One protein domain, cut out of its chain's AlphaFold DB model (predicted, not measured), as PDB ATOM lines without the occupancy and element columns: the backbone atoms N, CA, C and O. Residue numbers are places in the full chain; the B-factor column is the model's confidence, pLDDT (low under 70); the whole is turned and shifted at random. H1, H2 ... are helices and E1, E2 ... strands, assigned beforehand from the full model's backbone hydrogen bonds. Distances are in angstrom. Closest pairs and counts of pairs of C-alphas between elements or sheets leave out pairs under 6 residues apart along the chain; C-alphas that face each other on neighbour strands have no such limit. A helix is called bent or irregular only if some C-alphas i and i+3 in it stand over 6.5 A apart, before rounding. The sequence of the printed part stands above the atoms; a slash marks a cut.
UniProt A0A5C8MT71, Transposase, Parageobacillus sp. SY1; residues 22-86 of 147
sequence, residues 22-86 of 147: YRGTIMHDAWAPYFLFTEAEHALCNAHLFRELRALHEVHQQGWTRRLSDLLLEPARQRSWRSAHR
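AT A GLANCE: This is residues 22 to 86 of the 147 residues of the protein "Transposase" of Parageobacillus sp. SY1 (UniProt A0A5C8MT71). A helical hairpin, H2 and H3a, is joined to a small head of chain, in which two short parallel strands, E1 and E2, lie side by side and a short helix, H1, sits in the loop between them. The far part of the last helix sticks out, with residues 74 to 86 standing free. The printed part has 65 residues, with named elements in the order E1, H1, E2, H2, H3; the sheet is E1 and E2, and the class is mostly helix. The whole is loose, with a radius of gyration of the C-alphas of 15.0 A, and flat, spanning 41 by 35 by 13 A.

HOW THE PARTS SIT: E1, residues 25 to 28, and E2, residues 41 to 44, are parallel at 31 degrees, with N 26 and O 41 at 2.8 A and N 28 and O 43 at 2.9 A, within hydrogen-bond range. With H1, residues 32 to 36, they form a strand-helix-strand unit, two parallel neighbour strands with a helix between, whose crossover is right-handed. The closest C-alphas of E1 and H1, His 28 and Tyr 34, are 7.3 A apart. H3, residues 64 to 86, was assigned as one helix by its hydrogen bonds but is bent, C-alphas 72 and 75 being 6.9 A apart; its arms H3a, residues 64 to 72, and H3b, residues 75 to 86, stand at a shallow tilt of 34 degrees, only just short of steep. H2, residues 46 to 58, and H3a touch and form a hairpin, at a shallow tilt of 20 degrees, opposite ways; their closest C-alphas, Leu 53 and Thr 65, are 5.5 A apart. H1 and H2 are apart. Every O i to N i+4 pair is within hydrogen-bond range in H2, H3a and H3b; H1 has 0 of 1, but 2 of 2 O i to N i+3 pairs.

IN THESE COORDINATES: E1 begins at C-alpha 25 (16.452, 28.097, -24.111) and is 9.7 A long; H1 is 7.9 A and E2 10.4 A. H2 is 18.0 A, H3a 12.6 A and H3b 16.1 A, ending at C-alpha 86 (15.512, 31.753, 2.801).

THE WHOLE: The two C-alphas farthest apart, those of His 60 and Arg 86, are 41.2 A apart. The printed part has no cut, and its four links are tight. Residues 22 and 86 have pLDDT under 70.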
ATOM      1  N   TYR A  22      21.637  29.252 -32.571       68.19
ATOM      2  CA  TYR A  22      21.375  29.556 -31.173       68.19
ATOM      3  C   TYR A  22      21.278  28.254 -30.376       68.19
ATOM      4  O   TYR A  22      20.387  27.442 -30.605       68.19
ATOM      5  N   ARG A  23      22.190  28.082 -29.414       71.44
ATOM      6  CA  ARG A  23      22.172  26.991 -28.436       71.44
ATOM      7  C   ARG A  23      21.817  27.564 -27.069       71.44
ATOM      8  O   ARG A  23      22.617  28.265 -26.459       71.44
ATOM      9  N   GLY A  24      20.600  27.293 -26.614       85.62
ATOM     10  CA  GLY A  24      20.065  27.759 -25.336       85.62
ATOM     11  C   GLY A  24      18.548  27.602 -25.284       85.62
ATOM     12  O   GLY A  24      17.946  27.085 -26.224       85.62
ATOM     13  N   THR A  25      17.918  28.072 -24.208       90.19
ATOM     14  CA  THR A  25      16.452  28.097 -24.111       90.19
ATOM     15  C   THR A  25      15.902  29.405 -24.689       90.19
ATOM     16  O   THR A  25      16.335  30.490 -24.292       90.19
ATOM     17  N   ILE A  26      14.949  29.325 -25.617       90.19
ATOM     18  CA  ILE A  26      14.204  30.465 -26.162       90.19
ATOM     19  C   ILE A  26      12.846  30.525 -25.473       90.19
ATOM     20  O   ILE A  26      12.052  29.593 -25.587       90.19
ATOM     21  N   MET A  27      12.549  31.643 -24.803       92.75
ATOM     22  CA  MET A  27      11.199  31.922 -24.313       92.75
ATOM     23  C   MET A  27      10.394  32.714 -25.351       92.75
ATOM     24  O   MET A  27      10.747  33.857 -25.659       92.75
ATOM     25  N   HIS A  28       9.295  32.141 -25.848       92.62
ATOM     26  CA  HIS A  28       8.441  32.757 -26.871       92.62
ATOM     27  C   HIS A  28       6.936  32.589 -26.595       92.62
ATOM     28  O   HIS A  28       6.515  31.915 -25.660       92.62
ATOM     29  N   ASP A  29       6.113  33.261 -27.389       90.69
ATOM     30  CA  ASP A  29       4.653  33.405 -27.284       90.69
ATOM     31  C   ASP A  29       3.871  32.352 -28.095       90.69
ATOM     32  O   ASP A  29       2.747  32.594 -28.515       90.69
ATOM     33  N   ALA A  30       4.464  31.176 -28.321       89.88
ATOM     34  CA  ALA A  30       3.899  30.101 -29.146       89.88
ATOM     35  C   ALA A  30       3.639  30.459 -30.627       89.88
ATOM     36  O   ALA A  30       2.962  29.700 -31.320       89.88
ATOM     37  N   TRP A  31       4.210  31.548 -31.161       92.19
ATOM     38  CA  TRP A  31       4.098  31.819 -32.595       92.19
ATOM     39  C   TRP A  31       4.815  30.749 -33.438       92.19
ATOM     40  O   TRP A  31       5.971  30.403 -33.180       92.19
ATOM     41  N   ALA A  32       4.118  30.229 -34.456       90.06
ATOM     42  CA  ALA A  32       4.532  29.062 -35.241       90.06
ATOM     43  C   ALA A  32       5.960  29.132 -35.835       90.06
ATOM     44  O   ALA A  32       6.686  28.140 -35.746       90.06
ATOM     45  N   PRO A  33       6.427  30.274 -36.380       90.12
ATOM     46  CA  PRO A  33       7.778  30.390 -36.931       90.12
ATOM     47  C   PRO A  33       8.888  30.151 -35.908       90.12
ATOM     48  O   PRO A  33       9.987  29.751 -36.286       90.12
ATOM     49  N   TYR A  34       8.627  30.346 -34.611       84.44
ATOM     50  CA  TYR A  34       9.642  30.093 -33.592       84.44
ATOM     51  C   TYR A  34       9.963  28.610 -33.435       84.44
ATOM     52  O   TYR A  34      11.080  28.291 -33.053       84.44
ATOM     53  N   PHE A  35       9.066  27.691 -33.797       86.69
ATOM     54  CA  PHE A  35       9.364  26.255 -33.747       86.69
ATOM     55  C   PHE A  35      10.344  25.794 -34.841       86.69
ATOM     56  O   PHE A  35      10.785  24.648 -34.821       86.69
ATOM     57  N   LEU A  36      10.727  26.681 -35.771       88.62
ATOM     58  CA  LEU A  36      11.760  26.410 -36.775       88.62
ATOM     59  C   LEU A  36      13.181  26.410 -36.181       88.62
ATOM     60  O   LEU A  36      14.103  25.891 -36.808       88.62
ATOM     61  N   PHE A  37      13.374  26.950 -34.971       86.50
ATOM     62  CA  PHE A  37      14.663  26.956 -34.271       86.50
ATOM     63  C   PHE A  37      14.955  25.607 -33.595       86.50
ATOM     64  O   PHE A  37      15.017  25.505 -32.376       86.50
ATOM     65  N   THR A  38      15.173  24.563 -34.393       86.88
ATOM     66  CA  THR A  38      15.337  23.174 -33.920       86.88
ATOM     67  C   THR A  38      16.576  22.927 -33.055       86.88
ATOM     68  O   THR A  38      16.625  21.940 -32.323       86.88
ATOM     69  N   GLU A  39      17.574  23.808 -33.122       85.88
ATOM     70  CA  GLU A  39      18.797  23.725 -32.313       85.88
ATOM     71  C   GLU A  39      18.624  24.276 -30.884       85.88
ATOM     72  O   GLU A  39      19.521  24.113 -30.051       85.88
ATOM     73  N   ALA A  40      17.483  24.907 -30.587       88.25
ATOM     74  CA  ALA A  40      17.192  25.532 -29.305       88.25
ATOM     75  C   ALA A  40      16.222  24.702 -28.449       88.25
ATOM     76  O   ALA A  40      15.351  23.992 -28.947       88.25
ATOM     77  N   GLU A  41      16.334  24.832 -27.126       90.38
ATOM     78  CA  GLU A  41      15.267  24.394 -26.225       90.38
ATOM     79  C   GLU A  41      14.166  25.466 -26.197       90.38
ATOM     80  O   GLU A  41      14.449  26.663 -26.198       90.38
ATOM     81  N   HIS A  42      12.899  25.060 -26.150       89.75
ATOM     82  CA  HIS A  42      11.768  25.991 -26.186       89.75
ATOM     83  C   HIS A  42      11.112  26.117 -24.815       89.75
ATOM     84  O   HIS A  42      10.826  25.125 -24.148       89.75
ATOM     85  N   ALA A  43      10.821  27.351 -24.419       92.94
ATOM     86  CA  ALA A  43       9.967  27.678 -23.293       92.94
ATOM     87  C   ALA A  43       8.840  28.600 -23.763       92.94
ATOM     88  O   ALA A  43       9.053  29.526 -24.546       92.94
ATOM     89  N   LEU A  44       7.630  28.383 -23.254       93.56
ATOM     90  CA  LEU A  44       6.521  29.294 -23.506       93.56
ATOM     91  C   LEU A  44       6.492  30.410 -22.463       93.56
ATOM     92  O   LEU A  44       6.803  30.218 -21.287       93.56
ATOM     93  N   CYS A  45       6.117  31.603 -22.905       93.06
ATOM     94  CA  CYS A  45       5.981  32.756 -22.039       93.06
ATOM     95  C   CYS A  45       4.652  32.691 -21.278       93.06
ATOM     96  O   CYS A  45       3.592  32.962 -21.844       93.06
ATOM     97  N   ASN A  46       4.714  32.421 -19.970       91.81
ATOM     98  CA  ASN A  46       3.519  32.349 -19.122       91.81
ATOM     99  C   ASN A  46       2.672  33.633 -19.169       91.81
ATOM    100  O   ASN A  46       1.453  33.547 -19.119       91.81
ATOM    101  N   ALA A  47       3.280  34.817 -19.318       92.88
ATOM    102  CA  ALA A  47       2.532  36.074 -19.423       92.88
ATOM    103  C   ALA A  47       1.627  36.128 -20.667       92.88
ATOM    104  O   ALA A  47       0.514  36.644 -20.584       92.88
ATOM    105  N   HIS A  48       2.074  35.573 -21.798       93.19
ATOM    106  CA  HIS A  48       1.245  35.465 -23.001       93.19
ATOM    107  C   HIS A  48       0.163  34.400 -22.817       93.19
ATOM    108  O   HIS A  48      -1.002  34.679 -23.076       93.19
ATOM    109  N   LEU A  49       0.512  33.241 -22.247       93.06
ATOM    110  CA  LEU A  49      -0.471  32.202 -21.928       93.06
ATOM    111  C   LEU A  49      -1.592  32.725 -21.017       93.06
ATOM    112  O   LEU A  49      -2.754  32.428 -21.260       93.06
ATOM    113  N   PHE A  50      -1.286  33.551 -20.012       95.44
ATOM    114  CA  PHE A  50      -2.318  34.136 -19.150       95.44
ATOM    115  C   PHE A  50      -3.245  35.112 -19.882       95.44
ATOM    116  O   PHE A  50      -4.415  35.200 -19.517       95.44
ATOM    117  N   ARG A  51      -2.767  35.825 -20.910       94.62
ATOM    118  CA  ARG A  51      -3.628  36.690 -21.739       94.62
ATOM    119  C   ARG A  51      -4.627  35.858 -22.537       94.62
ATOM    120  O   ARG A  51      -5.813  36.171 -22.517       94.62
ATOM    121  N   GLU A  52      -4.165  34.766 -23.136       93.88
ATOM    122  CA  GLU A  52      -5.030  33.837 -23.871       93.88
ATOM    123  C   GLU A  52      -6.017  33.123 -22.938       93.88
ATOM    124  O   GLU A  52      -7.215  33.075 -23.206       93.88
ATOM    125  N   LEU A  53      -5.552  32.634 -21.782       95.69
ATOM    126  CA  LEU A  53      -6.420  31.989 -20.791       95.69
ATOM    127  C   LEU A  53      -7.483  32.939 -20.246       95.69
ATOM    128  O   LEU A  53      -8.617  32.520 -20.022       95.69
ATOM    129  N   ARG A  54      -7.139  34.216 -20.066       95.06
ATOM    130  CA  ARG A  54      -8.098  35.246 -19.677       95.06
ATOM    131  C   ARG A  54      -9.160  35.451 -20.754       95.06
ATOM    132  O   ARG A  54     -10.337  35.450 -20.417       95.06
ATOM    133  N   ALA A  55      -8.770  35.560 -22.025       95.00
ATOM    134  CA  ALA A  55      -9.724  35.677 -23.127       95.00
ATOM    135  C   ALA A  55     -10.653  34.453 -23.204       95.00
ATOM    136  O   ALA A  55     -11.868  34.598 -23.324       95.00
ATOM    137  N   LEU A  56     -10.114  33.244 -23.036       96.19
ATOM    138  CA  LEU A  56     -10.902  32.009 -22.979       96.19
ATOM    139  C   LEU A  56     -11.874  31.975 -21.790       96.19
ATOM    140  O   LEU A  56     -12.974  31.434 -21.910       96.19
ATOM    141  N   HIS A  57     -11.497  32.558 -20.654       95.00
ATOM    142  CA  HIS A  57     -12.380  32.663 -19.498       95.00
ATOM    143  C   HIS A  57     -13.482  33.708 -19.704       95.00
ATOM    144  O   HIS A  57     -14.650  33.416 -19.483       95.00
ATOM    145  N   GLU A  58     -13.121  34.918 -20.128       95.06
ATOM    146  CA  GLU A  58     -14.035  36.063 -20.200       95.06
ATOM    147  C   GLU A  58     -14.958  35.988 -21.424       95.06
ATOM    148  O   GLU A  58     -16.163  36.198 -21.302       95.06
ATOM    149  N   VAL A  59     -14.416  35.648 -22.596       96.31
ATOM    150  CA  VAL A  59     -15.161  35.631 -23.867       96.31
ATOM    151  C   VAL A  59     -15.839  34.285 -24.082       96.31
ATOM    152  O   VAL A  59     -17.022  34.221 -24.403       96.31
ATOM    153  N   HIS A  60     -15.092  33.200 -23.890       93.94
ATOM    154  CA  HIS A  60     -15.559  31.852 -24.211       93.94
ATOM    155  C   HIS A  60     -16.117  31.093 -23.000       93.94
ATOM    156  O   HIS A  60     -16.498  29.931 -23.150       93.94
ATOM    157  N   GLN A  61     -16.155  31.732 -21.819       92.56
ATOM    158  CA  GLN A  61     -16.729  31.202 -20.571       92.56
ATOM    159  C   GLN A  61     -16.215  29.800 -20.211       92.56
ATOM    160  O   GLN A  61     -16.910  28.970 -19.630       92.56
ATOM    161  N   GLN A  62     -14.954  29.524 -20.547       94.31
ATOM    162  CA  GLN A  62     -14.342  28.221 -20.329       94.31
ATOM    163  C   GLN A  62     -13.930  28.063 -18.860       94.31
ATOM    164  O   GLN A  62     -12.993  28.717 -18.394       94.31
ATOM    165  N   GLY A  63     -14.590  27.170 -18.116       89.19
ATOM    166  CA  GLY A  63     -14.354  26.975 -16.676       89.19
ATOM    167  C   GLY A  63     -12.985  26.379 -16.311       89.19
ATOM    168  O   GLY A  63     -12.466  26.616 -15.216       89.19
ATOM    169  N   TRP A  64     -12.351  25.641 -17.226       95.19
ATOM    170  CA  TRP A  64     -11.049  24.998 -16.998       95.19
ATOM    171  C   TRP A  64      -9.872  25.990 -16.965       95.19
ATOM    172  O   TRP A  64      -8.840  25.709 -16.352       95.19
ATOM    173  N   THR A  65     -10.031  27.167 -17.572       96.12
ATOM    174  CA  THR A  65      -8.982  28.197 -17.708       96.12
ATOM    175  C   THR A  65      -8.463  28.693 -16.361       96.12
ATOM    176  O   THR A  65      -7.259  28.900 -16.193       96.12
ATOM    177  N   ARG A  66      -9.349  28.808 -15.365       90.75
ATOM    178  CA  ARG A  66      -8.992  29.186 -13.994       90.75
ATOM    179  C   ARG A  66      -8.099  28.135 -13.339       90.75
ATOM    180  O   ARG A  66      -7.055  28.480 -12.798       90.75
ATOM    181  N   ARG A  67      -8.470  26.854 -13.457       93.06
ATOM    182  CA  ARG A  67      -7.682  25.735 -12.909       93.06
ATOM    183  C   ARG A  67      -6.300  25.666 -13.555       93.06
ATOM    184  O   ARG A  67      -5.309  25.521 -12.847       93.06
ATOM    185  N   LEU A  68      -6.220  25.826 -14.877       95.75
ATOM    186  CA  LEU A  68      -4.932  25.854 -15.572       95.75
ATOM    187  C   LEU A  68      -4.086  27.068 -15.161       95.75
ATOM    188  O   LEU A  68      -2.879  26.937 -14.964       95.75
ATOM    189  N   SER A  69      -4.710  28.230 -14.968       94.69
ATOM    190  CA  SER A  69      -4.008  29.428 -14.500       94.69
ATOM    191  C   SER A  69      -3.410  29.233 -13.103       94.69
ATOM    192  O   SER A  69      -2.260  29.603 -12.870       94.69
ATOM    193  N   ASP A  70      -4.151  28.601 -12.189       93.12
ATOM    194  CA  ASP A  70      -3.653  28.264 -10.853       93.12
ATOM    195  C   ASP A  70      -2.457  27.305 -10.905       93.12
ATOM    196  O   ASP A  70      -1.462  27.535 -10.212       93.12
ATOM    197  N   LEU A  71      -2.506  26.286 -11.771       94.88
ATOM    198  CA  LEU A  71      -1.390  25.358 -11.981       94.88
ATOM    199  C   LEU A  71      -0.133  26.073 -12.498       94.88
ATOM    200  O   LEU A  71       0.967  25.817 -12.011       94.88
ATOM    201  N   LEU A  72      -0.279  27.004 -13.446       93.94
ATOM    202  CA  LEU A  72       0.845  27.771 -13.998       93.94
ATOM    203  C   LEU A  72       1.455  28.763 -12.992       93.94
ATOM    204  O   LEU A  72       2.635  29.107 -13.107       93.94
ATOM    205  N   LEU A  73       0.678  29.231 -12.010       93.94
ATOM    206  CA  LEU A  73       1.152  30.123 -10.946       93.94
ATOM    207  C   LEU A  73       1.845  29.382  -9.797       93.94
ATOM    208  O   LEU A  73       2.620  29.999  -9.061       93.94
ATOM    209  N   GLU A  74       1.610  28.081  -9.642       92.81
ATOM    210  CA  GLU A  74       2.139  27.301  -8.523       92.81
ATOM    211  C   GLU A  74       3.674  27.357  -8.395       92.81
ATOM    212  O   GLU A  74       4.167  27.629  -7.296       92.81
ATOM    213  N   PRO A  75       4.473  27.240  -9.474       90.12
ATOM    214  CA  PRO A  75       5.927  27.365  -9.370       90.12
ATOM    215  C   PRO A  75       6.377  28.750  -8.883       90.12
ATOM    216  O   PRO A  75       7.356  28.871  -8.139       90.12
ATOM    217  N   ALA A  76       5.661  29.809  -9.276       89.06
ATOM    218  CA  ALA A  76       5.948  31.172  -8.836       89.06
ATOM    219  C   ALA A  76       5.598  31.363  -7.352       89.06
ATOM    220  O   ALA A  76       6.407  31.928  -6.610       89.06
ATOM    221  N   ARG A  77       4.454  30.825  -6.902       90.25
ATOM    222  CA  ARG A  77       4.049  30.782  -5.485       90.25
ATOM    223  C   ARG A  77       5.061  30.002  -4.644       90.25
ATOM    224  O   ARG A  77       5.483  30.461  -3.586       90.25
ATOM    225  N   GLN A  78       5.534  28.861  -5.139       88.44
ATOM    226  CA  GLN A  78       6.546  28.065  -4.452       88.44
ATOM    227  C   GLN A  78       7.889  28.804  -4.372       88.44
ATOM    228  O   GLN A  78       8.550  28.783  -3.333       88.44
ATOM    229  N   ARG A  79       8.314  29.483  -5.447       89.88
ATOM    230  CA  ARG A  79       9.549  30.282  -5.453       89.88
ATOM    231  C   ARG A  79       9.465  31.469  -4.499       89.88
ATOM    232  O   ARG A  79      10.439  31.716  -3.782       89.88
ATOM    233  N   SER A  80       8.351  32.199  -4.479       88.12
ATOM    234  CA  SER A  80       8.166  33.326  -3.560       88.12
ATOM    235  C   SER A  80       8.169  32.844  -2.110       88.12
ATOM    236  O   SER A  80       8.908  33.402  -1.300       88.12
ATOM    237  N   TRP A  81       7.485  31.731  -1.822       81.31
ATOM    238  CA  TRP A  81       7.518  31.049  -0.528       81.31
ATOM    239  C   TRP A  81       8.956  30.682  -0.133       81.31
ATOM    240  O   TRP A  81       9.447  31.136   0.897       81.31
ATOM    241  N   ARG A  82       9.703  29.963  -0.988       85.81
ATOM    242  CA  ARG A  82      11.106  29.579  -0.716       85.81
ATOM    243  C   ARG A  82      12.005  30.788  -0.475       85.81
ATOM    244  O   ARG A  82      12.913  30.717   0.346       85.81
ATOM    245  N   SER A  83      11.787  31.877  -1.207       82.56
ATOM    246  CA  SER A  83      12.601  33.091  -1.098       82.56
ATOM    247  C   SER A  83      12.298  33.866   0.184       82.56
ATOM    248  O   SER A  83      13.218  34.405   0.791       82.56
ATOM    249  N   ALA A  84      11.032  33.904   0.608       81.06
ATOM    250  CA  ALA A  84      10.635  34.450   1.901       81.06
ATOM    251  C   ALA A  84      11.256  33.641   3.051       81.06
ATOM    252  O   ALA A  84      11.857  34.230   3.943       81.06
ATOM    253  N   HIS A  85      11.236  32.304   2.965       71.94
ATOM    254  CA  HIS A  85      11.853  31.438   3.982       71.94
ATOM    255  C   HIS A  85      13.376  31.481   3.994       71.94
ATOM    256  O   HIS A  85      13.961  31.500   5.065       71.94
ATOM    257  N   ARG A  86      14.046  31.567   2.836       65.75
ATOM    258  CA  ARG A  86      15.512  31.753   2.801       65.75
ATOM    259  C   ARG A  86      15.954  33.080   3.421       65.75
ATOM    260  O   ARG A  86      17.074  33.163   3.909       65.75
TER     261      ARG A  86